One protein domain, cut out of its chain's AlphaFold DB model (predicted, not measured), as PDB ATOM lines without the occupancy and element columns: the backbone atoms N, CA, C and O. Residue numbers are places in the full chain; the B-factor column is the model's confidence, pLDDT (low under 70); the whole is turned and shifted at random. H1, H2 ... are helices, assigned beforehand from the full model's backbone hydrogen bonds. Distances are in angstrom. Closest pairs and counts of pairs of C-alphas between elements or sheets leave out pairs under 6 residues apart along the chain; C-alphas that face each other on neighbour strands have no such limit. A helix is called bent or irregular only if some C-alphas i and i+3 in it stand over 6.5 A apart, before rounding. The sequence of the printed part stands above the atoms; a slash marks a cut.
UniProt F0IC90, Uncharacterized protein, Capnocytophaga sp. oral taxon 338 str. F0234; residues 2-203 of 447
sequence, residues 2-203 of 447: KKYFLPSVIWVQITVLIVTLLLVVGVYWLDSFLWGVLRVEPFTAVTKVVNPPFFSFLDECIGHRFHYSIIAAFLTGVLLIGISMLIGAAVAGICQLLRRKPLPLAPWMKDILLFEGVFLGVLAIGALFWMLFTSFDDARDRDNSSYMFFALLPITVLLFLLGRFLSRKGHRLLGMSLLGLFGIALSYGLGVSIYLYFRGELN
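AT A GLANCE: This is residues 2 to 203 of the 447 residues of an uncharacterized protein of Capnocytophaga sp. oral taxon 338 str. F0234 (UniProt F0IC90). The longest helix, H1, crosses H3 near its own first residues and runs away from it, and the bent helix H2 folds back, so that H1, H2 and H3 frame an open triangle. H4 packs on H3 and joins H5 and H6 in an up-and-down bundle, each running against the one before. The printed part has 202 residues with six named helices, H1 to H6 in order, and no named strand: all helix. It is only just compact, close to loose, with a radius of gyration of the C-alphas of 19.7 A, and spans 58 by 53 by 34 A.

IN THESE COORDINATES: H1, residues 2 to 38, 47.4 A, begins at C-alpha 2 (219.300, 271.611, 199.227) and is only just irregular: C-alphas 3 and 6 are 6.8 A apart. H2, residues 42 to 62, assigned as one helix by its hydrogen bonds, is bent, with C-alphas 50 and 53 6.6 A apart; its arms are H2a, 42 to 50, and H2b, 53 to 62. H3 is residues 70 to 97, 40.4 A; H4 107 to 133, 39.7 A. H5, 147 to 169, 33.9 A, is irregular: C-alphas 151 and 154 are 7.1 A apart. H6, 172 to 203, 44.7 A, ends at C-alpha 203 (262.182, 262.326, 223.031).

HOW THE PARTS SIT: H1 touches H3 with residues 4 to 13 alone, at a steep tilt of 64 degrees; the closest C-alphas, Val 9 and Gly 88, are 4.1 A apart. H1 touches H2a with residues 23 to 31 alone. H4, the hub, touches H1, H3, H5 and H6. H5 and H6 form a hairpin at 11 degrees, C-alphas Gly 163 and Gly 175 closest at 3.9 A. Every O i to N i+4 pair is within hydrogen-bond range in H2a, H2b, H3 and H6; H1 has 29 of 33, H4 22 of 23, H5 17 of 19.

THE WHOLE: The farthest C-alphas, Arg 99 and Leu 202, are 59.9 A apart. The printed part has no cut; the link H4 to H5 is long. Residues under pLDDT 70 include 47 to 68, 129 to 150 and 193 to 203.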
ATOM      1  N   LYS A   2     219.009 271.079 197.861       60.19
ATOM      2  CA  LYS A   2     219.300 271.611 199.227       60.19
ATOM      3  C   LYS A   2     218.557 270.937 200.400       60.19
ATOM      4  O   LYS A   2     219.159 270.722 201.442       60.19
ATOM      5  N   LYS A   3     217.273 270.577 200.234       68.56
ATOM      6  CA  LYS A   3     216.465 269.918 201.286       68.56
ATOM      7  C   LYS A   3     216.863 268.460 201.572       68.56
ATOM      8  O   LYS A   3     216.568 267.974 202.651       68.56
ATOM      9  N   TYR A   4     217.498 267.784 200.614       67.38
ATOM     10  CA  TYR A   4     217.915 266.379 200.729       67.38
ATOM     11  C   TYR A   4     219.399 266.259 201.066       67.38
ATOM     12  O   TYR A   4     219.789 265.362 201.795       67.38
ATOM     13  N   PHE A   5     220.206 267.203 200.583       77.38
ATOM     14  CA  PHE A   5     221.658 267.159 200.671       77.38
ATOM     15  C   PHE A   5     222.178 267.128 202.112       77.38
ATOM     16  O   PHE A   5     222.828 266.168 202.502       77.38
ATOM     17  N   LEU A   6     221.841 268.139 202.921       79.56
ATOM     18  CA  LEU A   6     222.385 268.264 204.277       79.56
ATOM     19  C   LEU A   6     221.998 267.083 205.187       79.56
ATOM     20  O   LEU A   6     222.875 266.553 205.864       79.56
ATOM     21  N   PRO A   7     220.732 266.610 205.182       81.50
ATOM     22  CA  PRO A   7     220.387 265.394 205.902       81.50
ATOM     23  C   PRO A   7     221.141 264.163 205.397       81.50
ATOM     24  O   PRO A   7     221.620 263.385 206.214       81.50
ATOM     25  N   SER A   8     221.269 263.986 204.078       82.00
ATOM     26  CA  SER A   8     221.972 262.838 203.497       82.00
ATOM     27  C   SER A   8     223.449 262.794 203.886       82.00
ATOM     28  O   SER A   8     223.918 261.726 204.255       82.00
ATOM     29  N   VAL A   9     224.158 263.928 203.872       83.38
ATOM     30  CA  VAL A   9     225.569 264.004 204.302       83.38
ATOM     31  C   VAL A   9     225.723 263.554 205.756       83.38
ATOM     32  O   VAL A   9     226.531 262.682 206.051       83.38
ATOM     33  N   ILE A  10     224.888 264.074 206.654       82.62
ATOM     34  CA  ILE A  10     224.982 263.777 208.090       82.62
ATOM     35  C   ILE A  10     224.636 262.316 208.382       82.62
ATOM     36  O   ILE A  10     225.291 261.668 209.192       82.62
ATOM     37  N   TRP A  11     223.633 261.761 207.701       81.81
ATOM     38  CA  TRP A  11     223.318 260.338 207.829       81.81
ATOM     39  C   TRP A  11     224.439 259.444 207.298       81.81
ATOM     40  O   TRP A  11     224.702 258.403 207.898       81.81
ATOM     41  N   VAL A  12     225.134 259.848 206.230       84.00
ATOM     42  CA  VAL A  12     226.337 259.151 205.753       84.00
ATOM     43  C   VAL A  12     227.437 259.203 206.813       84.00
ATOM     44  O   VAL A  12     227.969 258.151 207.150       84.00
ATOM     45  N   GLN A  13     227.722 260.370 207.400       82.69
ATOM     46  CA  GLN A  13     228.728 260.515 208.463       82.69
ATOM     47  C   GLN A  13     228.417 259.626 209.677       82.69
ATOM     48  O   GLN A  13     229.280 258.879 210.133       82.69
ATOM     49  N   ILE A  14     227.167 259.638 210.156       82.44
ATOM     50  CA  ILE A  14     226.720 258.781 211.265       82.44
ATOM     51  C   ILE A  14     226.865 257.302 210.902       82.44
ATOM     52  O   ILE A  14     227.338 256.516 211.718       82.44
ATOM     53  N   THR A  15     226.478 256.915 209.684       81.62
ATOM     54  CA  THR A  15     226.566 255.519 209.236       81.62
ATOM     55  C   THR A  15     228.017 255.062 209.174       81.62
ATOM     56  O   THR A  15     228.328 253.993 209.686       81.62
ATOM     57  N   VAL A  16     228.909 255.882 208.611       80.75
ATOM     58  CA  VAL A  16     230.350 255.598 208.569       80.75
ATOM     59  C   VAL A  16     230.891 255.441 209.985       80.75
ATOM     60  O   VAL A  16     231.534 254.441 210.267       80.75
ATOM     61  N   LEU A  17     230.564 256.353 210.902       78.25
ATOM     62  CA  LEU A  17     231.048 256.296 212.281       78.25
ATOM     63  C   LEU A  17     230.549 255.049 213.029       78.25
ATOM     64  O   LEU A  17     231.329 254.397 213.719       78.25
ATOM     65  N   ILE A  18     229.276 254.682 212.857       80.81
ATOM     66  CA  ILE A  18     228.705 253.454 213.431       80.81
ATOM     67  C   ILE A  18     229.383 252.216 212.842       80.81
ATOM     68  O   ILE A  18     229.740 251.314 213.593       80.81
ATOM     69  N   VAL A  19     229.576 252.165 211.521       80.06
ATOM     70  CA  VAL A  19     230.247 251.040 210.854       80.06
ATOM     71  C   VAL A  19     231.689 250.917 211.337       80.06
ATOM     72  O   VAL A  19     232.102 249.821 211.696       80.06
ATOM     73  N   THR A  20     232.435 252.018 211.432       74.50
ATOM     74  CA  THR A  20     233.804 252.014 211.964       74.50
ATOM     75  C   THR A  20     233.836 251.521 213.408       74.50
ATOM     76  O   THR A  20     234.653 250.671 213.743       74.50
ATOM     77  N   LEU A  21     232.919 251.984 214.263       75.81
ATOM     78  CA  LEU A  21     232.856 251.549 215.660       75.81
ATOM     79  C   LEU A  21     232.469 250.066 215.780       75.81
ATOM     80  O   LEU A  21     233.047 249.347 216.591       75.81
ATOM     81  N   LEU A  22     231.554 249.588 214.934       78.75
ATOM     82  CA  LEU A  22     231.206 248.171 214.827       78.75
ATOM     83  C   LEU A  22     232.379 247.322 214.337       78.75
ATOM     84  O   LEU A  22     232.551 246.218 214.837       78.75
ATOM     85  N   LEU A  23     233.189 247.818 213.400       76.62
ATOM     86  CA  LEU A  23     234.401 247.132 212.946       76.62
ATOM     87  C   LEU A  23     235.448 247.066 214.062       76.62
ATOM     88  O   LEU A  23     236.030 246.010 214.267       76.62
ATOM     89  N   VAL A  24     235.644 248.148 214.823       70.88
ATOM     90  CA  VAL A  24     236.575 248.174 215.967       70.88
ATOM     91  C   VAL A  24     236.124 247.201 217.058       70.88
ATOM     92  O   VAL A  24     236.900 246.345 217.476       70.88
ATOM     93  N   VAL A  25     234.863 247.272 217.493       74.00
ATOM     94  CA  VAL A  25     234.299 246.306 218.456       74.00
ATOM     95  C   VAL A  25     234.354 244.885 217.888       74.00
ATOM     96  O   VAL A  25     234.675 243.937 218.603       74.00
ATOM     97  N   GLY A  26     234.096 244.758 216.589       75.19
ATOM     98  CA  GLY A  26     234.246 243.551 215.794       75.19
ATOM     99  C   GLY A  26     235.606 242.892 215.978       75.19
ATOM    100  O   GLY A  26     235.683 241.763 216.447       75.19
ATOM    101  N   VAL A  27     236.674 243.626 215.676       70.62
ATOM    102  CA  VAL A  27     238.058 243.144 215.753       70.62
ATOM    103  C   VAL A  27     238.481 242.850 217.193       70.62
ATOM    104  O   VAL A  27     239.033 241.792 217.471       70.62
ATOM    105  N   TYR A  28     238.215 243.756 218.137       68.88
ATOM    106  CA  TYR A  28     238.742 243.598 219.499       68.88
ATOM    107  C   TYR A  28     237.977 242.570 220.343       68.88
ATOM    108  O   TYR A  28     238.578 241.899 221.181       68.88
ATOM    109  N   TRP A  29     236.662 242.444 220.149       71.69
ATOM    110  CA  TRP A  29     235.810 241.608 221.002       71.69
ATOM    111  C   TRP A  29     235.188 240.428 220.261       71.69
ATOM    112  O   TRP A  29     235.231 239.302 220.758       71.69
ATOM    113  N   LEU A  30     234.588 240.669 219.092       76.62
ATOM    114  CA  LEU A  30     233.839 239.627 218.386       76.62
ATOM    115  C   LEU A  30     234.751 238.644 217.660       76.62
ATOM    116  O   LEU A  30     234.440 237.463 217.690       76.62
ATOM    117  N   ASP A  31     235.866 239.070 217.071       74.25
ATOM    118  CA  ASP A  31     236.815 238.154 216.428       74.25
ATOM    119  C   ASP A  31     237.427 237.196 217.449       74.25
ATOM    120  O   ASP A  31     237.434 235.999 217.203       74.25
ATOM    121  N   SER A  32     237.816 237.664 218.639       74.12
ATOM    122  CA  SER A  32     238.292 236.785 219.722       74.12
ATOM    123  C   SER A  32     237.252 235.725 220.116       74.12
ATOM    124  O   SER A  32     237.580 234.558 220.333       74.12
ATOM    125  N   PHE A  33     235.975 236.114 220.179       74.62
ATOM    126  CA  PHE A  33     234.870 235.204 220.482       74.62
ATOM    127  C   PHE A  33     234.568 234.235 219.323       74.62
ATOM    128  O   PHE A  33     234.425 233.030 219.532       74.62
ATOM    129  N   LEU A  34     234.491 234.742 218.092       75.88
ATOM    130  CA  LEU A  34     234.201 233.978 216.876       75.88
ATOM    131  C   LEU A  34     235.356 233.054 216.499       75.88
ATOM    132  O   LEU A  34     235.111 231.959 215.998       75.88
ATOM    133  N   TRP A  35     236.593 233.427 216.807       66.06
ATOM    134  CA  TRP A  35     237.755 232.560 216.687       66.06
ATOM    135  C   TRP A  35     237.616 231.328 217.585       66.06
ATOM    136  O   TRP A  35     237.819 230.203 217.126       66.06
ATOM    137  N   GLY A  36     237.164 231.523 218.828       68.25
ATOM    138  CA  GLY A  36     236.918 230.439 219.780       68.25
ATOM    139  C   GLY A  36     235.823 229.450 219.359       68.25
ATOM    140  O   GLY A  36     235.865 228.293 219.772       68.25
ATOM    141  N   VAL A  37     234.864 229.869 218.522       74.38
ATOM    142  CA  VAL A  37     233.700 229.045 218.126       74.38
ATOM    143  C   VAL A  37     233.794 228.533 216.686       74.38
ATOM    144  O   VAL A  37     233.500 227.373 216.414       74.38
ATOM    145  N   LEU A  38     234.180 229.398 215.754       74.44
ATOM    146  CA  LEU A  38     234.111 229.179 214.308       74.44
ATOM    147  C   LEU A  38     235.491 229.209 213.633       74.44
ATOM    148  O   LEU A  38     235.565 228.959 212.433       74.44
ATOM    149  N   ARG A  39     236.573 229.509 214.376       72.88
ATOM    150  CA  ARG A  39     237.941 229.694 213.848       72.88
ATOM    151  C   ARG A  39     238.002 230.633 212.637       72.88
ATOM    152  O   ARG A  39     238.726 230.388 211.675       72.88
ATOM    153  N   VAL A  40     237.218 231.707 212.682       69.81
ATOM    154  CA  VAL A  40     237.218 232.773 211.674       69.81
ATOM    155  C   VAL A  40     237.274 234.134 212.351       69.81
ATOM    156  O   VAL A  40     236.678 234.326 213.408       69.81
ATOM    157  N   GLU A  41     237.947 235.078 211.695       77.06
ATOM    158  CA  GLU A  41     238.082 236.478 212.122       77.06
ATOM    159  C   GLU A  41     237.478 237.407 211.052       77.06
ATOM    160  O   GLU A  41     238.197 238.056 210.279       77.06
ATOM    161  N   PRO A  42     236.143 237.408 210.891       74.06
ATOM    162  CA  PRO A  42     235.489 238.128 209.804       74.06
ATOM    163  C   PRO A  42     235.707 239.644 209.875       74.06
ATOM    164  O   PRO A  42     235.787 240.288 208.827       74.06
ATOM    165  N   PHE A  43     235.838 240.232 211.067       76.12
ATOM    166  CA  PHE A  43     236.036 241.677 211.195       76.12
ATOM    167  C   PHE A  43     237.477 242.077 210.851       76.12
ATOM    168  O   PHE A  43     237.691 243.072 210.151       76.12
ATOM    169  N   THR A  44     238.459 241.260 211.227       71.69
ATOM    170  CA  THR A  44     239.868 241.405 210.832       71.69
ATOM    171  C   THR A  44     240.029 241.234 209.324       71.69
ATOM    172  O   THR A  44     240.756 241.994 208.686       71.69
ATOM    173  N   ALA A  45     239.307 240.297 208.705       75.38
ATOM    174  CA  ALA A  45     239.308 240.142 207.251       75.38
ATOM    175  C   ALA A  45     238.750 241.385 206.531       75.38
ATOM    176  O   ALA A  45     239.365 241.876 205.586       75.38
ATOM    177  N   VAL A  46     237.623 241.938 206.994       72.81
ATOM    178  CA  VAL A  46     237.030 243.152 206.398       72.81
ATOM    179  C   VAL A  46     237.931 244.371 206.599       72.81
ATOM    180  O   VAL A  46     238.169 245.128 205.658       72.81
ATOM    181  N   THR A  47     238.485 244.554 207.796       66.00
ATOM    182  CA  THR A  47     239.416 245.660 208.070       66.00
ATOM    183  C   THR A  47     240.699 245.541 207.250       66.00
ATOM    184  O   THR A  47     241.145 246.552 206.719       66.00
ATOM    185  N   LYS A  48     241.234 244.334 207.020       63.25
ATOM    186  CA  LYS A  48     242.365 244.101 206.099       63.25
ATOM    187  C   LYS A  48     242.067 244.436 204.636       63.25
ATOM    188  O   LYS A  48     243.006 244.621 203.881       63.25
ATOM    189  N   VAL A  49     240.808 244.521 204.217       68.94
ATOM    190  CA  VAL A  49     240.450 244.955 202.854       68.94
ATOM    191  C   VAL A  49     240.252 246.472 202.791       68.94
ATOM    192  O   VAL A  49     240.608 247.103 201.800       68.94
ATOM    193  N   VAL A  50     239.701 247.067 203.851       63.78
ATOM    194  CA  VAL A  50     239.310 248.486 203.881       63.78
ATOM    195  C   VAL A  50     240.447 249.410 204.339       63.78
ATOM    196  O   VAL A  50     240.589 250.505 203.800       63.78
ATOM    197  N   ASN A  51     241.270 248.984 205.301       62.31
ATOM    198  CA  ASN A  51     242.350 249.805 205.861       62.31
ATOM    199  C   ASN A  51     243.526 250.040 204.899       62.31
ATOM    200  O   ASN A  51     243.951 251.192 204.812       62.31
ATOM    201  N   PRO A  52     244.067 249.036 204.176       58.81
ATOM    202  CA  PRO A  52     245.272 249.238 203.374       58.81
ATOM    203  C   PRO A  52     245.181 250.370 202.354       58.81
ATOM    204  O   PRO A  52     246.103 251.170 202.356       58.81
ATOM    205  N   PRO A  53     244.109 250.526 201.546       60.47
ATOM    206  CA  PRO A  53     244.051 251.618 200.574       60.47
ATOM    207  C   PRO A  53     243.970 253.006 201.229       60.47
ATOM    208  O   PRO A  53     244.412 253.993 200.648       60.47
ATOM    209  N   PHE A  54     243.405 253.102 202.435       62.09
ATOM    210  CA  PHE A  54     243.328 254.362 203.174       62.09
ATOM    211  C   PHE A  54     244.669 254.719 203.824       62.09
ATOM    212  O   PHE A  54     245.140 255.849 203.695       62.09
ATOM    213  N   PHE A  55     245.309 253.753 204.485       58.34
ATOM    214  CA  PHE A  55     246.625 253.959 205.081       58.34
ATOM    215  C   PHE A  55     247.708 254.135 204.021       58.34
ATOM    216  O   PHE A  55     248.538 255.009 204.207       58.34
ATOM    217  N   SER A  56     247.658 253.423 202.890       60.00
ATOM    218  CA  SER A  56     248.592 253.621 201.774       60.00
ATOM    219  C   SER A  56     248.451 255.006 201.148       60.00
ATOM    220  O   SER A  56     249.447 255.626 200.808       60.00
ATOM    221  N   PHE A  57     247.225 255.531 201.036       63.72
ATOM    222  CA  PHE A  57     247.001 256.900 200.572       63.72
ATOM    223  C   PHE A  57     247.581 257.934 201.550       63.72
ATOM    224  O   PHE A  57     248.215 258.899 201.129       63.72
ATOM    225  N   LEU A  58     247.387 257.744 202.860       59.56
ATOM    226  CA  LEU A  58     247.999 258.608 203.877       59.56
ATOM    227  C   LEU A  58     249.528 258.471 203.913       59.56
ATOM    228  O   LEU A  58     250.214 259.464 204.148       59.56
ATOM    229  N   ASP A  59     250.043 257.269 203.672       58.09
ATOM    230  CA  ASP A  59     251.469 256.961 203.580       58.09
ATOM    231  C   ASP A  59     252.101 257.663 202.367       58.09
ATOM    232  O   ASP A  59     253.081 258.379 202.517       58.09
ATOM    233  N   GLU A  60     251.472 257.618 201.190       62.44
ATOM    234  CA  GLU A  60     251.908 258.406 200.025       62.44
ATOM    235  C   GLU A  60     251.835 259.924 200.263       62.44
ATOM    236  O   GLU A  60     252.673 260.673 199.760       62.44
ATOM    237  N   CYS A  61     250.828 260.401 201.004       57.50
ATOM    238  CA  CYS A  61     250.596 261.838 201.185       57.50
ATOM    239  C   CYS A  61     251.472 262.480 202.263       57.50
ATOM    240  O   CYS A  61     251.763 263.673 202.179       57.50
ATOM    241  N   ILE A  62     251.800 261.736 203.319       59.97
ATOM    242  CA  ILE A  62     252.450 262.289 204.513       59.97
ATOM    243  C   ILE A  62     253.642 261.427 204.932       59.97
ATOM    244  O   ILE A  62     254.578 261.972 205.497       59.97
ATOM    245  N   GLY A  63     253.653 260.129 204.619       53.84
ATOM    246  CA  GLY A  63     254.656 259.150 205.045       53.84
ATOM    247  C   GLY A  63     254.212 258.350 206.273       53.84
ATOM    248  O   GLY A  63     253.603 258.889 207.203       53.84
ATOM    249  N   HIS A  64     254.570 257.065 206.318       55.34
ATOM    250  CA  HIS A  64     254.170 256.099 207.350       55.34
ATOM    251  C   HIS A  64     254.485 256.574 208.777       55.34
ATOM    252  O   HIS A  64     253.811 256.232 209.751       55.34
ATOM    253  N   ARG A  65     255.524 257.401 208.926       54.59
ATOM    254  CA  ARG A  65     255.994 257.923 210.218       54.59
ATOM    255  C   ARG A  65     255.071 258.992 210.823       54.59
ATOM    256  O   ARG A  65     255.217 259.325 211.997       54.59
ATOM    257  N   PHE A  66     254.091 259.481 210.061       58.09
ATOM    258  CA  PHE A  66     253.234 260.613 210.424       58.09
ATOM    259  C   PHE A  66     251.766 260.261 210.625       58.09
ATOM    260  O   PHE A  66     250.944 261.165 210.788       58.09
ATOM    261  N   HIS A  67     251.412 258.975 210.648       60.34
ATOM    262  CA  HIS A  67     250.021 258.535 210.800       60.34
ATOM    263  C   HIS A  67     249.324 259.082 212.059       60.34
ATOM    264  O   HIS A  67     248.108 259.269 212.038       60.34
ATOM    265  N   TYR A  68     250.079 259.397 213.116       62.06
ATOM    266  CA  TYR A  68     249.567 259.963 214.371       62.06
ATOM    267  C   TYR A  68     249.862 261.463 214.543       62.06
ATOM    268  O   TYR A  68     249.653 262.020 215.627       62.06
ATOM    269  N   SER A  69     250.271 262.145 213.474       70.12
ATOM    270  CA  SER A  69     250.462 263.595 213.476       70.12
ATOM    271  C   SER A  69     249.133 264.347 213.466       70.12
ATOM    272  O   SER A  69     248.113 263.880 212.940       70.12
ATOM    273  N   ILE A  70     249.142 265.571 213.992       74.94
ATOM    274  CA  ILE A  70     247.995 266.482 213.888       74.94
ATOM    275  C   ILE A  70     247.613 266.778 212.428       74.94
ATOM    276  O   ILE A  70     246.439 266.996 212.128       74.94
ATOM    277  N   ILE A  71     248.576 266.702 211.503       73.69
ATOM    278  CA  ILE A  71     248.347 266.843 210.062       73.69
ATOM    279  C   ILE A  71     247.595 265.648 209.490       73.69
ATOM    280  O   ILE A  71     246.623 265.845 208.761       73.69
ATOM    281  N   ALA A  72     247.981 264.422 209.845       73.06
ATOM    282  CA  ALA A  72     247.253 263.229 209.428       73.06
ATOM    283  C   ALA A  72     245.822 263.226 209.978       73.06
ATOM    284  O   ALA A  72     244.882 262.910 209.243       73.06
ATOM    285  N   ALA A  73     245.627 263.658 211.229       75.88
ATOM    286  CA  ALA A  73     244.297 263.825 211.811       75.88
ATOM    287  C   ALA A  73     243.469 264.893 211.072       75.88
ATOM    288  O   ALA A  73     242.297 264.662 210.759       75.88
ATOM    289  N   PHE A  74     244.079 266.033 210.736       81.62
ATOM    290  CA  PHE A  74     243.439 267.086 209.949       81.62
ATOM    291  C   PHE A  74     243.049 266.597 208.544       81.62
ATOM    292  O   PHE A  74     241.886 266.716 208.158       81.62
ATOM    293  N   LEU A  75     243.979 265.984 207.806       79.69
ATOM    294  CA  LEU A  75     243.746 265.441 206.463       79.69
ATOM    295  C   LEU A  75     242.677 264.350 206.469       79.69
ATOM    296  O   LEU A  75     241.772 264.383 205.639       79.69
ATOM    297  N   THR A  76     242.720 263.440 207.442       77.56
ATOM    298  CA  THR A  76     241.691 262.407 207.629       77.56
ATOM    299  C   THR A  76     240.315 263.029 207.855       77.56
ATOM    300  O   THR A  76     239.339 262.612 207.230       77.56
ATOM    301  N   GLY A  77     240.226 264.064 208.695       80.50
ATOM    302  CA  GLY A  77     238.981 264.800 208.919       80.50
ATOM    303  C   GLY A  77     238.461 265.486 207.651       80.50
ATOM    304  O   GLY A  77     237.274 265.385 207.333       80.50
ATOM    305  N   VAL A  78     239.345 266.130 206.884       84.69
ATOM    306  CA  VAL A  78     239.000 266.779 205.606       84.69
ATOM    307  C   VAL A  78     238.534 265.754 204.567       84.69
ATOM    308  O   VAL A  78     237.513 265.972 203.911       84.69
ATOM    309  N   LEU A  79     239.226 264.618 204.445       81.50
ATOM    310  CA  LEU A  79     238.868 263.519 203.541       81.50
ATOM    311  C   LEU A  79     237.509 262.921 203.896       81.50
ATOM    312  O   LEU A  79     236.666 262.758 203.013       81.50
ATOM    313  N   LEU A  80     237.267 262.650 205.181       81.12
ATOM    314  CA  LEU A  80     235.984 262.143 205.666       81.12
ATOM    315  C   LEU A  80     234.844 263.086 205.260       81.12
ATOM    316  O   LEU A  80     233.813 262.643 204.744       81.12
ATOM    317  N   ILE A  81     235.040 264.393 205.437       82.62
ATOM    318  CA  ILE A  81     234.048 265.397 205.053       82.62
ATOM    319  C   ILE A  81     233.864 265.427 203.537       82.62
ATOM    320  O   ILE A  81     232.725 265.344 203.076       82.62
ATOM    321  N   GLY A  82     234.943 265.453 202.753       81.19
ATOM    322  CA  GLY A  82     234.873 265.434 201.290       81.19
ATOM    323  C   GLY A  82     234.118 264.217 200.746       81.19
ATOM    324  O   GLY A  82     233.178 264.363 199.958       81.19
ATOM    325  N   ILE A  83     234.450 263.019 201.231       80.81
ATOM    326  CA  ILE A  83     233.782 261.766 200.855       80.81
ATOM    327  C   ILE A  83     232.313 261.787 201.289       80.81
ATOM    328  O   ILE A  83     231.428 261.443 200.501       80.81
ATOM    329  N   SER A  84     232.018 262.247 202.509       82.00
ATOM    330  CA  SER A  84     230.638 262.335 202.995       82.00
ATOM    331  C   SER A  84     229.785 263.315 202.181       82.00
ATOM    332  O   SER A  84     228.609 263.041 201.931       82.00
ATOM    333  N   MET A  85     230.374 264.414 201.691       83.88
ATOM    334  CA  MET A  85     229.711 265.349 200.783       83.88
ATOM    335  C   MET A  85     229.423 264.709 199.422       83.88
ATOM    336  O   MET A  85     228.312 264.868 198.909       83.88
ATOM    337  N   LEU A  86     230.373 263.957 198.857       82.88
ATOM    338  CA  LEU A  86     230.201 263.257 197.577       82.88
ATOM    339  C   LEU A  86     229.114 262.177 197.655       82.88
ATOM    340  O   LEU A  86     228.176 262.172 196.851       82.88
ATOM    341  N   ILE A  87     229.185 261.302 198.658       83.25
ATOM    342  CA  ILE A  87     228.185 260.245 198.867       83.25
ATOM    343  C   ILE A  87     226.829 260.870 199.214       83.25
ATOM    344  O   ILE A  87     225.802 260.480 198.659       83.25
ATOM    345  N   GLY A  88     226.809 261.890 200.074       80.75
ATOM    346  CA  GLY A  88     225.594 262.623 200.416       80.75
ATOM    347  C   GLY A  88     224.940 263.289 199.201       80.75
ATOM    348  O   GLY A  88     223.710 263.273 199.094       80.75
ATOM    349  N   ALA A  89     225.726 263.805 198.248       83.25
ATOM    350  CA  ALA A  89     225.226 264.330 196.977       83.25
ATOM    351  C   ALA A  89     224.562 263.237 196.130       83.25
ATOM    352  O   ALA A  89     223.441 263.434 195.650       83.25
ATOM    353  N   ALA A  90     225.216 262.080 195.993       82.69
ATOM    354  CA  ALA A  90     224.692 260.946 195.237       82.69
ATOM    355  C   ALA A  90     223.387 260.413 195.851       82.69
ATOM    356  O   ALA A  90     222.376 260.285 195.156       82.69
ATOM    357  N   VAL A  91     223.365 260.197 197.170       81.56
ATOM    358  CA  VAL A  91     222.174 259.742 197.906       81.56
ATOM    359  C   VAL A  91     221.036 260.756 197.784       81.56
ATOM    360  O   VAL A  91     219.891 260.371 197.535       81.56
ATOM    361  N   ALA A  92     221.331 262.055 197.894       79.94
ATOM    362  CA  ALA A  92     220.336 263.107 197.712       79.94
ATOM    363  C   ALA A  92     219.776 263.134 196.278       79.94
ATOM    364  O   ALA A  92     218.569 263.325 196.102       79.94
ATOM    365  N   GLY A  93     220.626 262.914 195.270       79.19
ATOM    366  CA  GLY A  93     220.233 262.785 193.866       79.19
ATOM    367  C   GLY A  93     219.303 261.594 193.629       79.19
ATOM    368  O   GLY A  93     218.226 261.762 193.056       79.19
ATOM    369  N   ILE A  94     219.656 260.420 194.159       81.31
ATOM    370  CA  ILE A  94     218.844 259.195 194.080       81.31
ATOM    371  C   ILE A  94     217.499 259.380 194.792       81.31
ATOM    372  O   ILE A  94     216.449 259.061 194.237       81.31
ATOM    373  N   CYS A  95     217.487 259.949 196.000       77.56
ATOM    374  CA  CYS A  95     216.245 260.209 196.737       77.56
ATOM    375  C   CYS A  95     215.326 261.191 195.999       77.56
ATOM    376  O   CYS A  95     214.103 261.026 196.020       77.56
ATOM    377  N   GLN A  96     215.913 262.193 195.335       78.69
ATOM    378  CA  GLN A  96     215.185 263.151 194.510       78.69
ATOM    379  C   GLN A  96     214.602 262.483 193.253       78.69
ATOM    380  O   GLN A  96     213.434 262.721 192.939       78.69
ATOM    381  N   LEU A  97     215.371 261.624 192.577       80.62
ATOM    382  CA  LEU A  97     214.916 260.815 191.437       80.62
ATOM    383  C   LEU A  97     213.752 259.893 191.822       80.62
ATOM    384  O   LEU A  97     212.747 259.832 191.119       80.62
ATOM    385  N   LEU A  98     213.843 259.253 192.988       82.19
ATOM    386  CA  LEU A  98     212.810 258.368 193.534       82.19
ATOM    387  C   LEU A  98     211.608 259.115 194.143       82.19
ATOM    388  O   LEU A  98     210.726 258.472 194.713       82.19
ATOM    389  N   ARG A  99     211.570 260.457 194.075       77.69
ATOM    390  CA  ARG A  99     210.532 261.324 194.677       77.69
ATOM    391  C   ARG A  99     210.223 260.992 196.147       77.69
ATOM    392  O   ARG A  99     209.096 261.183 196.610       77.69
ATOM    393  N   ARG A 100     211.209 260.495 196.900       72.56
ATOM    394  CA  ARG A 100     211.031 260.195 198.328       72.56
ATOM    395  C   ARG A 100     210.870 261.493 199.113       72.56
ATOM    396  O   ARG A 100     211.400 262.524 198.719       72.56
ATOM    397  N   LYS A 101     210.144 261.456 200.236       71.00
ATOM    398  CA  LYS A 101     210.023 262.626 201.119       71.00
ATOM    399  C   LYS A 101     211.407 263.013 201.670       71.00
ATOM    400  O   LYS A 101     212.177 262.117 202.020       71.00
ATOM    401  N   PRO A 102     211.731 264.314 201.766       66.31
ATOM    402  CA  PRO A 102     212.996 264.751 202.339       66.31
ATOM    403  C   PRO A 102     213.027 264.426 203.828       66.31
ATOM    404  O   PRO A 102     212.048 264.665 204.538       66.31
ATOM    405  N   LEU A 103     214.160 263.904 204.297       69.19
ATOM    406  CA  LEU A 103     214.417 263.746 205.725       69.19
ATOM    407  C   LEU A 103     214.321 265.125 206.402       69.19
ATOM    408  O   LEU A 103     214.888 266.096 205.887       69.19
ATOM    409  N   PRO A 104     213.591 265.250 207.523       72.38
ATOM    410  CA  PRO A 104     213.457 266.525 208.208       72.38
ATOM    411  C   PRO A 104     214.820 266.962 208.746       72.38
ATOM    412  O   PRO A 104     215.487 266.216 209.460       72.38
ATOM    413  N   LEU A 105     215.229 268.188 208.416       75.88
ATOM    414  CA  LEU A 105     216.464 268.760 208.932       75.88
ATOM    415  C   LEU A 105     216.263 269.163 210.393       75.88
ATOM    416  O   LEU A 105     215.747 270.244 210.690       75.88
ATOM    417  N   ALA A 106     216.668 268.290 211.307       80.69
ATOM    418  CA  ALA A 106     216.572 268.560 212.728       80.69
ATOM    419  C   ALA A 106     217.672 269.543 213.178       80.69
ATOM    420  O   ALA A 106     218.782 269.532 212.650       80.69
ATOM    421  N   PRO A 107     217.417 270.399 214.179       79.56
ATOM    422  CA  PRO A 107     218.391 271.407 214.589       79.56
ATOM    423  C   PRO A 107     219.676 270.834 215.219       79.56
ATOM    424  O   PRO A 107     220.692 271.515 215.192       79.56
ATOM    425  N   TRP A 108     219.682 269.587 215.712       81.75
ATOM    426  CA  TRP A 108     220.919 268.906 216.138       81.75
ATOM    427  C   TRP A 108     221.846 268.554 214.965       81.75
ATOM    428  O   TRP A 108     223.057 268.551 215.130       81.75
ATOM    429  N   MET A 109     221.295 268.339 213.768       83.31
ATOM    430  CA  MET A 109     222.068 268.023 212.562       83.31
ATOM    431  C   MET A 109     222.979 269.198 212.177       83.31
ATOM    432  O   MET A 109     224.136 269.020 211.818       83.31
ATOM    433  N   LYS A 110     222.480 270.429 212.329       83.81
ATOM    434  CA  LYS A 110     223.292 271.638 212.125       83.81
ATOM    435  C   LYS A 110     224.402 271.776 213.164       83.81
ATOM    436  O   LYS A 110     225.454 272.312 212.846       83.81
ATOM    437  N   ASP A 111     224.160 271.310 214.386       86.19
ATOM    438  CA  ASP A 111     225.154 271.377 215.450       86.19
ATOM    439  C   ASP A 111     226.285 270.362 215.245       86.19
ATOM    440  O   ASP A 111     227.409 270.666 215.613       86.19
ATOM    441  N   ILE A 112     226.044 269.220 214.590       84.56
ATOM    442  CA  ILE A 112     227.125 268.298 214.189       84.56
ATOM    443  C   ILE A 112     228.081 268.982 213.212       84.56
ATOM    444  O   ILE A 112     229.278 269.020 213.455       84.56
ATOM    445  N   LEU A 113     227.552 269.611 212.161       83.88
ATOM    446  CA  LEU A 113     228.382 270.339 211.193       83.88
ATOM    447  C   LEU A 113     229.118 271.523 211.832       83.88
ATOM    448  O   LEU A 113     230.246 271.837 211.463       83.88
ATOM    449  N   LEU A 114     228.471 272.195 212.789       86.69
ATOM    450  CA  LEU A 114     229.090 273.276 213.549       86.69
ATOM    451  C   LEU A 114     230.246 272.748 214.410       86.69
ATOM    452  O   LEU A 114     231.304 273.368 214.432       86.69
ATOM    453  N   PHE A 115     230.054 271.612 215.088       87.94
ATOM    454  CA  PHE A 115     231.109 270.936 215.838       87.94
ATOM    455  C   PHE A 115     232.274 270.562 214.921       87.94
ATOM    456  O   PHE A 115     233.405 270.918 215.225       87.94
ATOM    457  N   GLU A 116     231.999 269.908 213.789       84.75
ATOM    458  CA  GLU A 116     233.023 269.500 212.820       84.75
ATOM    459  C   GLU A 116     233.839 270.694 212.325       84.75
ATOM    460  O   GLU A 116     235.064 270.631 212.302       84.75
ATOM    461  N   GLY A 117     233.177 271.807 211.995       85.44
ATOM    462  CA  GLY A 117     233.854 273.031 211.575       85.44
ATOM    463  C   GLY A 117     234.751 273.624 212.664       85.44
ATOM    464  O   GLY A 117     235.879 274.017 212.378       85.44
ATOM    465  N   VAL A 118     234.281 273.663 213.917       86.12
ATOM    466  CA  VAL A 118     235.090 274.148 215.052       86.12
ATOM    467  C   VAL A 118     236.264 273.206 215.324       86.12
ATOM    468  O   VAL A 118     237.390 273.665 215.489       86.12
ATOM    469  N   PHE A 119     236.019 271.897 215.329       85.50
ATOM    470  CA  PHE A 119     237.027 270.874 215.588       85.50
ATOM    471  C   PHE A 119     238.124 270.877 214.518       85.50
ATOM    472  O   PHE A 119     239.307 270.947 214.848       85.50
ATOM    473  N   LEU A 120     237.744 270.906 213.236       85.94
ATOM    474  CA  LEU A 120     238.690 271.063 212.132       85.94
ATOM    475  C   LEU A 120     239.431 272.393 212.180       85.94
ATOM    476  O   LEU A 120     240.604 272.426 211.839       85.94
ATOM    477  N   GLY A 121     238.770 273.480 212.581       85.75
ATOM    478  CA  GLY A 121     239.424 274.777 212.741       85.75
ATOM    479  C   GLY A 121     240.552 274.718 213.772       85.75
ATOM    480  O   GLY A 121     241.640 275.229 213.522       85.75
ATOM    481  N   VAL A 122     240.329 274.034 214.897       85.19
ATOM    482  CA  VAL A 122     241.364 273.822 215.920       85.19
ATOM    483  C   VAL A 122     242.478 272.905 215.409       85.19
ATOM    484  O   VAL A 122     243.651 273.227 215.595       85.19
ATOM    485  N   LEU A 123     242.141 271.816 214.712       84.06
ATOM    486  CA  LEU A 123     243.144 270.956 214.072       84.06
ATOM    487  C   LEU A 123     243.955 271.704 213.006       84.06
ATOM    488  O   LEU A 123     245.156 271.494 212.916       84.06
ATOM    489  N   ALA A 124     243.333 272.603 212.240       85.38
ATOM    490  CA  ALA A 124     244.008 273.432 211.246       85.38
ATOM    491  C   ALA A 124     244.997 274.400 211.902       85.38
ATOM    492  O   ALA A 124     246.099 274.575 211.396       85.38
ATOM    493  N   ILE A 125     244.636 274.997 213.044       82.44
ATOM    494  CA  ILE A 125     245.569 275.809 213.837       82.44
ATOM    495  C   ILE A 125     246.744 274.939 214.288       82.44
ATOM    496  O   ILE A 125     247.889 275.319 214.071       82.44
ATOM    497  N   GLY A 126     246.485 273.754 214.844       74.75
ATOM    498  CA  GLY A 126     247.546 272.822 215.236       74.75
ATOM    499  C   GLY A 126     248.443 272.391 214.069       74.75
ATOM    500  O   GLY A 126     249.662 272.382 214.207       74.75
ATOM    501  N   ALA A 127     247.863 272.127 212.898       76.06
ATOM    502  CA  ALA A 127     248.585 271.816 211.668       76.06
ATOM    503  C   ALA A 127     249.407 273.006 211.146       76.06
ATOM    504  O   ALA A 127     250.508 272.809 210.645       76.06
ATOM    505  N   LEU A 128     248.915 274.242 211.278       77.88
ATOM    506  CA  LEU A 128     249.678 275.446 210.941       77.88
ATOM    507  C   LEU A 128     250.861 275.643 211.886       77.88
ATOM    508  O   LEU A 128     251.947 275.954 211.417       77.88
ATOM    509  N   PHE A 129     250.670 275.435 213.192       69.94
ATOM    510  CA  PHE A 129     251.776 275.427 214.153       69.94
ATOM    511  C   PHE A 129     252.813 274.379 213.749       69.94
ATOM    512  O   PHE A 129     253.979 274.711 213.574       69.94
ATOM    513  N   TRP A 130     252.376 273.153 213.475       68.81
ATOM    514  CA  TRP A 130     253.248 272.103 212.961       68.81
ATOM    515  C   TRP A 130     254.018 272.555 211.710       68.81
ATOM    516  O   TRP A 130     255.235 272.452 211.696       68.81
ATOM    517  N   MET A 131     253.344 273.123 210.697       66.31
ATOM    518  CA  MET A 131     253.975 273.587 209.446       66.31
ATOM    519  C   MET A 131     254.921 274.787 209.619       66.31
ATOM    520  O   MET A 131     255.870 274.952 208.853       66.31
ATOM    521  N   LEU A 132     254.662 275.661 210.589       64.12
ATOM    522  CA  LEU A 132     255.503 276.830 210.854       64.12
ATOM    523  C   LEU A 132     256.789 276.452 211.588       64.12
ATOM    524  O   LEU A 132     257.817 277.083 211.364       64.12
ATOM    525  N   PHE A 133     256.737 275.423 212.432       57.28
ATOM    526  CA  PHE A 133     257.879 274.961 213.218       57.28
ATOM    527  C   PHE A 133     258.627 273.777 212.569       57.28
ATOM    528  O   PHE A 133     259.646 273.351 213.092       57.28
ATOM    529  N   THR A 134     258.189 273.294 211.397       51.50
ATOM    530  CA  THR A 134     258.870 272.250 210.598       51.50
ATOM    531  C   THR A 134     260.121 272.662 209.847       51.50
ATOM    532  O   THR A 134     260.750 271.803 209.242       51.50
ATOM    533  N   SER A 135     260.472 273.946 209.791       40.91
ATOM    534  CA  SER A 135     261.598 274.397 208.958       40.91
ATOM    535  C   SER A 135     262.981 273.971 209.479       40.91
ATOM    536  O   SER A 135     263.982 274.482 208.984       40.91
ATOM    537  N   PHE A 136     263.040 273.093 210.482       40.31
ATOM    538  CA  PHE A 136     264.255 272.542 211.069       40.31
ATOM    539  C   PHE A 136     264.319 271.040 210.762       40.31
ATOM    540  O   PHE A 136     263.424 270.271 211.107       40.31
ATOM    541  N   ASP A 137     265.364 270.672 210.034       39.56
ATOM    542  CA  ASP A 137     265.455 269.567 209.075       39.56
ATOM    543  C   ASP A 137     265.699 268.169 209.686       39.56
ATOM    544  O   ASP A 137     266.257 267.317 209.015       39.56
ATOM    545  N   ASP A 138     265.299 267.899 210.935       39.25
ATOM    546  CA  ASP A 138     265.692 266.640 211.614       39.25
ATOM    547  C   ASP A 138     264.614 265.963 212.469       39.25
ATOM    548  O   ASP A 138     264.796 264.847 212.955       39.25
ATOM    549  N   ALA A 139     263.444 266.569 212.654       38.34
ATOM    550  CA  ALA A 139     262.418 265.912 213.446       38.34
ATOM    551  C   ALA A 139     261.631 264.940 212.556       38.34
ATOM    552  O   ALA A 139     260.922 265.373 211.643       38.34
ATOM    553  N   ARG A 140     261.653 263.641 212.885       48.16
ATOM    554  CA  ARG A 140     260.455 262.914 213.364       48.16
ATOM    555  C   ARG A 140     260.545 261.413 213.117       48.16
ATOM    556  O   ARG A 140     260.052 260.889 212.112       48.16
ATOM    557  N   ASP A 141     260.983 260.712 214.147       45.94
ATOM    558  CA  ASP A 141     260.431 259.397 214.419       45.94
ATOM    559  C   ASP A 141     259.181 259.570 215.304       45.94
ATOM    560  O   ASP A 141     259.208 260.216 216.345       45.94
ATOM    561  N   ARG A 142     258.040 259.072 214.800       50.59
ATOM    562  CA  ARG A 142     256.719 258.976 215.462       50.59
ATOM    563  C   ARG A 142     256.179 260.277 216.091       50.59
ATOM    564  O   ARG A 142     256.170 260.466 217.305       50.59
ATOM    565  N   ASP A 143     255.585 261.137 215.260       58.94
ATOM    566  CA  ASP A 143     254.782 262.268 215.749       58.94
ATOM    567  C   ASP A 143     253.469 261.781 216.391       58.94
ATOM    568  O   ASP A 143     252.580 261.281 215.704       58.94
ATOM    569  N   ASN A 144     253.346 261.974 217.708       63.53
ATOM    570  CA  ASN A 144     252.196 261.577 218.529       63.53
ATOM    571  C   ASN A 144     251.258 262.750 218.881       63.53
ATOM    572  O   ASN A 144     250.382 262.628 219.746       63.53
ATOM    573  N   SER A 145     251.410 263.899 218.222       67.50
ATOM    574  CA  SER A 145     250.665 265.128 218.521       67.50
ATOM    575  C   SER A 145     249.140 264.983 218.399       67.50
ATOM    576  O   SER A 145     248.409 265.725 219.060       67.50
ATOM    577  N   SER A 146     248.614 264.029 217.618       67.19
ATOM    578  CA  SER A 146     247.157 263.845 217.475       67.19
ATOM    579  C   SER A 146     246.495 262.981 218.555       67.19
ATOM    580  O   SER A 146     245.269 263.031 218.690       67.19
ATOM    581  N   TYR A 147     247.256 262.221 219.356       67.06
ATOM    582  CA  TYR A 147     246.686 261.264 220.321       67.06
ATOM    583  C   TYR A 147     245.714 261.926 221.297       67.06
ATOM    584  O   TYR A 147     244.617 261.418 221.538       67.06
ATOM    585  N   MET A 148     246.087 263.096 221.820       67.44
ATOM    586  CA  MET A 148     245.254 263.801 222.788       67.44
ATOM    587  C   MET A 148     243.950 264.318 222.167       67.44
ATOM    588  O   MET A 148     242.911 264.325 222.824       67.44
ATOM    589  N   PHE A 149     243.966 264.680 220.882       69.19
ATOM    590  CA  PHE A 149     242.754 265.065 220.161       69.19
ATOM    591  C   PHE A 149     241.800 263.889 219.981       69.19
ATOM    592  O   PHE A 149     240.605 264.048 220.219       69.19
ATOM    593  N   PHE A 150     242.307 262.705 219.628       68.62
ATOM    594  CA  PHE A 150     241.470 261.509 219.523       68.62
ATOM    595  C   PHE A 150     240.921 261.060 220.881       68.62
ATOM    596  O   PHE A 150     239.744 260.709 220.969       68.62
ATOM    597  N   ALA A 151     241.719 261.141 221.950       70.00
ATOM    598  CA  ALA A 151     241.273 260.813 223.305       70.00
ATOM    599  C   ALA A 151     240.176 261.768 223.814       70.00
ATOM    600  O   ALA A 151     239.230 261.343 224.477       70.00
ATOM    601  N   LEU A 152     240.272 263.059 223.479       75.56
ATOM    602  CA  LEU A 152     239.302 264.076 223.892       75.56
ATOM    603  C   LEU A 152     238.086 264.180 222.959       75.56
ATOM    604  O   LEU A 152     237.082 264.787 223.343       75.56
ATOM    605  N   LEU A 153     238.125 263.596 221.758       78.00
ATOM    606  CA  LEU A 153     237.042 263.674 220.770       78.00
ATOM    607  C   LEU A 153     235.687 263.182 221.320       78.00
ATOM    608  O   LEU A 153     234.715 263.933 221.218       78.00
ATOM    609  N   PRO A 154     235.571 262.009 221.978       78.06
ATOM    610  CA  PRO A 154     234.288 261.548 222.519       78.06
ATOM    611  C   PRO A 154     233.719 262.508 223.571       78.06
ATOM    612  O   PRO A 154     232.518 262.778 223.599       78.06
ATOM    613  N   ILE A 155     234.592 263.065 224.413       81.81
ATOM    614  CA  ILE A 155     234.217 263.982 225.493       81.81
ATOM    615  C   ILE A 155     233.762 265.324 224.908       81.81
ATOM    616  O   ILE A 155     232.699 265.833 225.263       81.81
ATOM    617  N   THR A 156     234.530 265.885 223.975       84.94
ATOM    618  CA  THR A 156     234.244 267.187 223.354       84.94
ATOM    619  C   THR A 156     232.974 267.160 222.502       84.94
ATOM    620  O   THR A 156     232.180 268.100 222.591       84.94
ATOM    621  N   VAL A 157     232.713 266.072 221.760       85.94
ATOM    622  CA  VAL A 157     231.445 265.868 221.028       85.94
ATOM    623  C   VAL A 157     230.254 265.894 221.989       85.94
ATOM    624  O   VAL A 157     229.275 266.608 221.750       85.94
ATOM    625  N   LEU A 158     230.334 265.142 223.092       87.38
ATOM    626  CA  LEU A 158     229.254 265.059 224.076       87.38
ATOM    627  C   LEU A 158     228.996 266.407 224.754       87.38
ATOM    628  O   LEU A 158     227.846 266.848 224.811       87.38
ATOM    629  N   LEU A 159     230.051 267.085 225.215       90.25
ATOM    630  CA  LEU A 159     229.950 268.403 225.849       90.25
ATOM    631  C   LEU A 159     229.306 269.431 224.912       90.25
ATOM    632  O   LEU A 159     228.405 270.167 225.322       90.25
ATOM    633  N   PHE A 160     229.715 269.447 223.642       91.69
ATOM    634  CA  PHE A 160     229.197 270.390 222.661       91.69
ATOM    635  C   PHE A 160     227.718 270.150 222.338       91.69
ATOM    636  O   PHE A 160     226.896 271.073 222.419       91.69
ATOM    637  N   LEU A 161     227.359 268.909 221.994       90.06
ATOM    638  CA  LEU A 161     225.990 268.560 221.610       90.06
ATOM    639  C   LEU A 161     225.021 268.728 222.785       90.06
ATOM    640  O   LEU A 161     223.937 269.299 222.610       90.06
ATOM    641  N   LEU A 162     225.417 268.293 223.986       90.12
ATOM    642  CA  LEU A 162     224.610 268.444 225.196       90.12
ATOM    643  C   LEU A 162     224.466 269.919 225.591       90.12
ATOM    644  O   LEU A 162     223.356 270.367 225.889       90.12
ATOM    645  N   GLY A 163     225.552 270.695 225.517       90.25
ATOM    646  CA  GLY A 163     225.539 272.132 225.784       90.25
ATOM    647  C   GLY A 163     224.564 272.880 224.874       90.25
ATOM    648  O   GLY A 163     223.670 273.586 225.350       90.25
ATOM    649  N   ARG A 164     224.642 272.643 223.557       91.56
ATOM    650  CA  ARG A 164     223.713 273.225 222.572       91.56
ATOM    651  C   ARG A 164     222.270 272.794 222.795       91.56
ATOM    652  O   ARG A 164     221.359 273.622 222.679       91.56
ATOM    653  N   PHE A 165     222.045 271.517 223.094       90.44
ATOM    654  CA  PHE A 165     220.709 270.992 223.362       90.44
ATOM    655  C   PHE A 165     220.068 271.685 224.571       90.44
ATOM    656  O   PHE A 165     218.940 272.178 224.474       90.44
ATOM    657  N   LEU A 166     220.802 271.794 225.677       89.50
ATOM    658  CA  LEU A 166     220.324 272.418 226.909       89.50
ATOM    659  C   LEU A 166     220.104 273.923 226.758       89.50
ATOM    660  O   LEU A 166     219.066 274.432 227.191       89.50
ATOM    661  N   SER A 167     221.002 274.626 226.059       88.38
ATOM    662  CA  SER A 167     220.801 276.039 225.726       88.38
ATOM    663  C   SER A 167     219.527 276.261 224.902       88.38
ATOM    664  O   SER A 167     218.818 277.242 225.134       88.38
ATOM    665  N   ARG A 168     219.190 275.340 223.983       87.50
ATOM    666  CA  ARG A 168     217.946 275.392 223.190       87.50
ATOM    667  C   ARG A 168     216.695 275.031 224.001       87.50
ATOM    668  O   ARG A 168     215.619 275.531 223.685       87.50
ATOM    669  N   LYS A 169     216.820 274.203 225.043       88.31
ATOM    670  CA  LYS A 169     215.720 273.800 225.942       88.31
ATOM    671  C   LYS A 169     215.420 274.797 227.068       88.31
ATOM    672  O   LYS A 169     214.474 274.581 227.813       88.31
ATOM    673  N   GLY A 170     216.180 275.887 227.172       85.88
ATOM    674  CA  GLY A 170     215.961 276.948 228.162       85.88
ATOM    675  C   GLY A 170     216.895 276.890 229.374       85.88
ATOM    676  O   GLY A 170     216.974 277.863 230.118       85.88
ATOM    677  N   HIS A 171     217.695 275.830 229.526       90.69
ATOM    678  CA  HIS A 171     218.729 275.717 230.563       90.69
ATOM    679  C   HIS A 171     220.017 276.432 230.130       90.69
ATOM    680  O   HIS A 171     221.074 275.817 229.977       90.69
ATOM    681  N   ARG A 172     219.922 277.744 229.878       85.56
ATOM    682  CA  ARG A 172     220.998 278.529 229.245       85.56
ATOM    683  C   ARG A 172     222.313 278.489 230.016       85.56
ATOM    684  O   ARG A 172     223.343 278.307 229.382       85.56
ATOM    685  N   LEU A 173     222.271 278.613 231.342       89.44
ATOM    686  CA  LEU A 173     223.475 278.642 232.178       89.44
ATOM    687  C   LEU A 173     224.223 277.302 232.126       89.44
ATOM    688  O   LEU A 173     225.402 277.279 231.804       89.44
ATOM    689  N   LEU A 174     223.512 276.184 232.310       89.69
ATOM    690  CA  LEU A 174     224.092 274.836 232.233       89.69
ATOM    691  C   LEU A 174     224.625 274.534 230.825       89.69
ATOM    692  O   LEU A 174     225.737 274.033 230.671       89.69
ATOM    693  N   GLY A 175     223.859 274.898 229.792       89.19
ATOM    694  CA  GLY A 175     224.288 274.736 228.405       89.19
ATOM    695  C   GLY A 175     225.543 275.548 228.067       89.19
ATOM    696  O   GLY A 175     226.453 275.026 227.430       89.19
ATOM    697  N   MET A 176     225.638 276.792 228.548       89.94
ATOM    698  CA  MET A 176     226.831 277.626 228.369       89.94
ATOM    699  C   MET A 176     228.037 277.108 229.153       89.94
ATOM    700  O   MET A 176     229.138 277.133 228.612       89.94
ATOM    701  N   SER A 177     227.851 276.590 230.369       90.94
ATOM    702  CA  SER A 177     228.943 275.978 231.136       90.94
ATOM    703  C   SER A 177     229.532 274.762 230.420       90.94
ATOM    704  O   SER A 177     230.751 274.635 230.335       90.94
ATOM    705  N   LEU A 178     228.690 273.901 229.836       90.94
ATOM    706  CA  LEU A 178     229.153 272.757 229.039       90.94
ATOM    707  C   LEU A 178     229.895 273.191 227.769       90.94
ATOM    708  O   LEU A 178     230.905 272.589 227.417       90.94
ATOM    709  N   LEU A 179     229.438 274.261 227.108       90.50
ATOM    710  CA  LEU A 179     230.146 274.842 225.963       90.50
ATOM    711  C   LEU A 179     231.486 275.480 226.369       90.50
ATOM    712  O   LEU A 179     232.452 275.397 225.614       90.50
ATOM    713  N   GLY A 180     231.562 276.064 227.566       87.75
ATOM    714  CA  GLY A 180     232.812 276.540 228.156       87.75
ATOM    715  C   GLY A 180     233.797 275.398 228.412       87.75
ATOM    716  O   GLY A 180     234.947 275.483 227.990       87.75
ATOM    717  N   LEU A 181     233.337 274.296 229.016       89.94
ATOM    718  CA  LEU A 181     234.149 273.090 229.224       89.94
ATOM    719  C   LEU A 181     234.620 272.470 227.905       89.94
ATOM    720  O   LEU A 181     235.765 272.041 227.810       89.94
ATOM    721  N   PHE A 182     233.769 272.467 226.877       90.94
ATOM    722  CA  PHE A 182     234.155 272.068 225.524       90.94
ATOM    723  C   PHE A 182     235.319 272.916 224.989       90.94
ATOM    724  O   PHE A 182     236.303 272.358 224.506       90.94
ATOM    725  N   GLY A 183     235.241 274.246 225.117       83.88
ATOM    726  CA  GLY A 183     236.319 275.145 224.698       83.88
ATOM    727  C   GLY A 183     237.618 274.906 225.472       83.88
ATOM    728  O   GLY A 183     238.681 274.819 224.864       83.88
ATOM    729  N   ILE A 184     237.532 274.720 226.793       87.19
ATOM    730  CA  ILE A 184     238.689 274.402 227.646       87.19
ATOM    731  C   ILE A 184     239.331 273.079 227.219       87.19
ATOM    732  O   ILE A 184     240.548 273.017 227.072       87.19
ATOM    733  N   ALA A 185     238.530 272.039 226.973       81.94
ATOM    734  CA  ALA A 185     239.026 270.738 226.539       81.94
ATOM    735  C   ALA A 185     239.726 270.810 225.171       81.94
ATOM    736  O   ALA A 185     240.769 270.188 224.997       81.94
ATOM    737  N   LEU A 186     239.207 271.599 224.223       83.38
ATOM    738  CA  LEU A 186     239.873 271.812 222.932       83.38
ATOM    739  C   LEU A 186     241.187 272.584 223.068       83.38
ATOM    740  O   LEU A 186     242.186 272.168 222.489       83.38
ATOM    741  N   SER A 187     241.208 273.668 223.846       81.25
ATOM    742  CA  SER A 187     242.437 274.431 224.103       81.25
ATOM    743  C   SER A 187     243.486 273.589 224.823       81.25
ATOM    744  O   SER A 187     244.669 273.685 224.514       81.25
ATOM    745  N   TYR A 188     243.056 272.732 225.751       81.69
ATOM    746  CA  TYR A 188     243.928 271.779 226.426       81.69
ATOM    747  C   TYR A 188     244.469 270.723 225.457       81.69
ATOM    748  O   TYR A 188     245.673 270.502 225.427       81.69
ATOM    749  N   GLY A 189     243.616 270.132 224.614       76.00
ATOM    750  CA  GLY A 189     244.043 269.201 223.567       76.00
ATOM    751  C   GLY A 189     245.059 269.825 222.610       76.00
ATOM    752  O   GLY A 189     246.084 269.210 222.335       76.00
ATOM    753  N   LEU A 190     244.829 271.071 222.184       78.06
ATOM    754  CA  LEU A 190     245.760 271.837 221.353       78.06
ATOM    755  C   LEU A 190     247.079 272.119 222.083       78.06
ATOM    756  O   LEU A 190     248.143 271.883 221.524       78.06
ATOM    757  N   GLY A 191     247.021 272.584 223.332       73.44
ATOM    758  CA  GLY A 191     248.207 272.878 224.134       73.44
ATOM    759  C   GLY A 191     249.049 271.636 224.417       73.44
ATOM    760  O   GLY A 191     250.264 271.681 224.261       73.44
ATOM    761  N   VAL A 192     248.415 270.511 224.761       70.88
ATOM    762  CA  VAL A 192     249.091 269.217 224.946       70.88
ATOM    763  C   VAL A 192     249.627 268.689 223.622       70.88
ATOM    764  O   VAL A 192     250.709 268.131 223.609       70.88
ATOM    765  N   SER A 193     248.920 268.877 222.510       68.75
ATOM    766  CA  SER A 193     249.390 268.483 221.179       68.75
ATOM    767  C   SER A 193     250.644 269.252 220.763       68.75
ATOM    768  O   SER A 193     251.624 268.638 220.355       68.75
ATOM    769  N   ILE A 194     250.651 270.575 220.957       68.94
ATOM    770  CA  ILE A 194     251.823 271.434 220.736       68.94
ATOM    771  C   ILE A 194     252.950 271.052 221.703       68.94
ATOM    772  O   ILE A 194     254.099 270.925 221.299       68.94
ATOM    773  N   TYR A 195     252.630 270.815 222.975       67.25
ATOM    774  CA  TYR A 195     253.606 270.365 223.963       67.25
ATOM    775  C   TYR A 195     254.195 268.997 223.616       67.25
ATOM    776  O   TYR A 195     255.395 268.833 223.724       67.25
ATOM    777  N   LEU A 196     253.390 268.020 223.191       61.34
ATOM    778  CA  LEU A 196     253.850 266.692 222.777       61.34
ATOM    779  C   LEU A 196     254.627 266.743 221.469       61.34
ATOM    780  O   LEU A 196     255.511 265.922 221.281       61.34
ATOM    781  N   TYR A 197     254.325 267.697 220.596       61.25
ATOM    782  CA  TYR A 197     255.122 267.973 219.411       61.25
ATOM    783  C   TYR A 197     256.532 268.454 219.801       61.25
ATOM    784  O   TYR A 197     257.513 267.812 219.437       61.25
ATOM    785  N   PHE A 198     256.635 269.486 220.649       57.28
ATOM    786  CA  PHE A 198     257.924 269.978 221.166       57.28
ATOM    787  C   PHE A 198     258.616 268.996 222.127       57.28
ATOM    788  O   PHE A 198     259.835 268.954 222.225       57.28
ATOM    789  N   ARG A 199     257.856 268.180 222.860       48.81
ATOM    790  CA  ARG A 199     258.401 267.118 223.713       48.81
ATOM    791  C   ARG A 199     258.827 265.910 222.885       48.81
ATOM    792  O   ARG A 199     259.726 265.204 223.305       48.81
ATOM    793  N   GLY A 200     258.200 265.677 221.735       40.75
ATOM    794  CA  GLY A 200     258.630 264.701 220.740       40.75
ATOM    795  C   GLY A 200     260.033 265.028 220.250       40.75
ATOM    796  O   GLY A 200     260.870 264.145 220.283       40.75
ATOM    797  N   GLU A 201     260.328 266.303 219.974       37.16
ATOM    798  CA  GLU A 201     261.699 266.804 219.747       37.16
ATOM    799  C   GLU A 201     262.660 266.515 220.920       37.16
ATOM    800  O   GLU A 201     263.835 266.255 220.700       37.16
ATOM    801  N   LEU A 202     262.172 266.496 222.168       32.28
ATOM    802  CA  LEU A 202     262.957 266.112 223.357       32.28
ATOM    803  C   LEU A 202     263.039 264.591 223.597       32.28
ATOM    804  O   LEU A 202     263.821 264.155 224.438       32.28
ATOM    805  N   ASN A 203     262.228 263.787 222.904       28.69
ATOM    806  CA  ASN A 203     262.182 262.326 223.031       28.69
ATOM    807  C   ASN A 203     262.729 261.605 221.787       28.69
ATOM    808  O   ASN A 203     262.922 260.392 221.840       28.69
TER     809      ASN A 203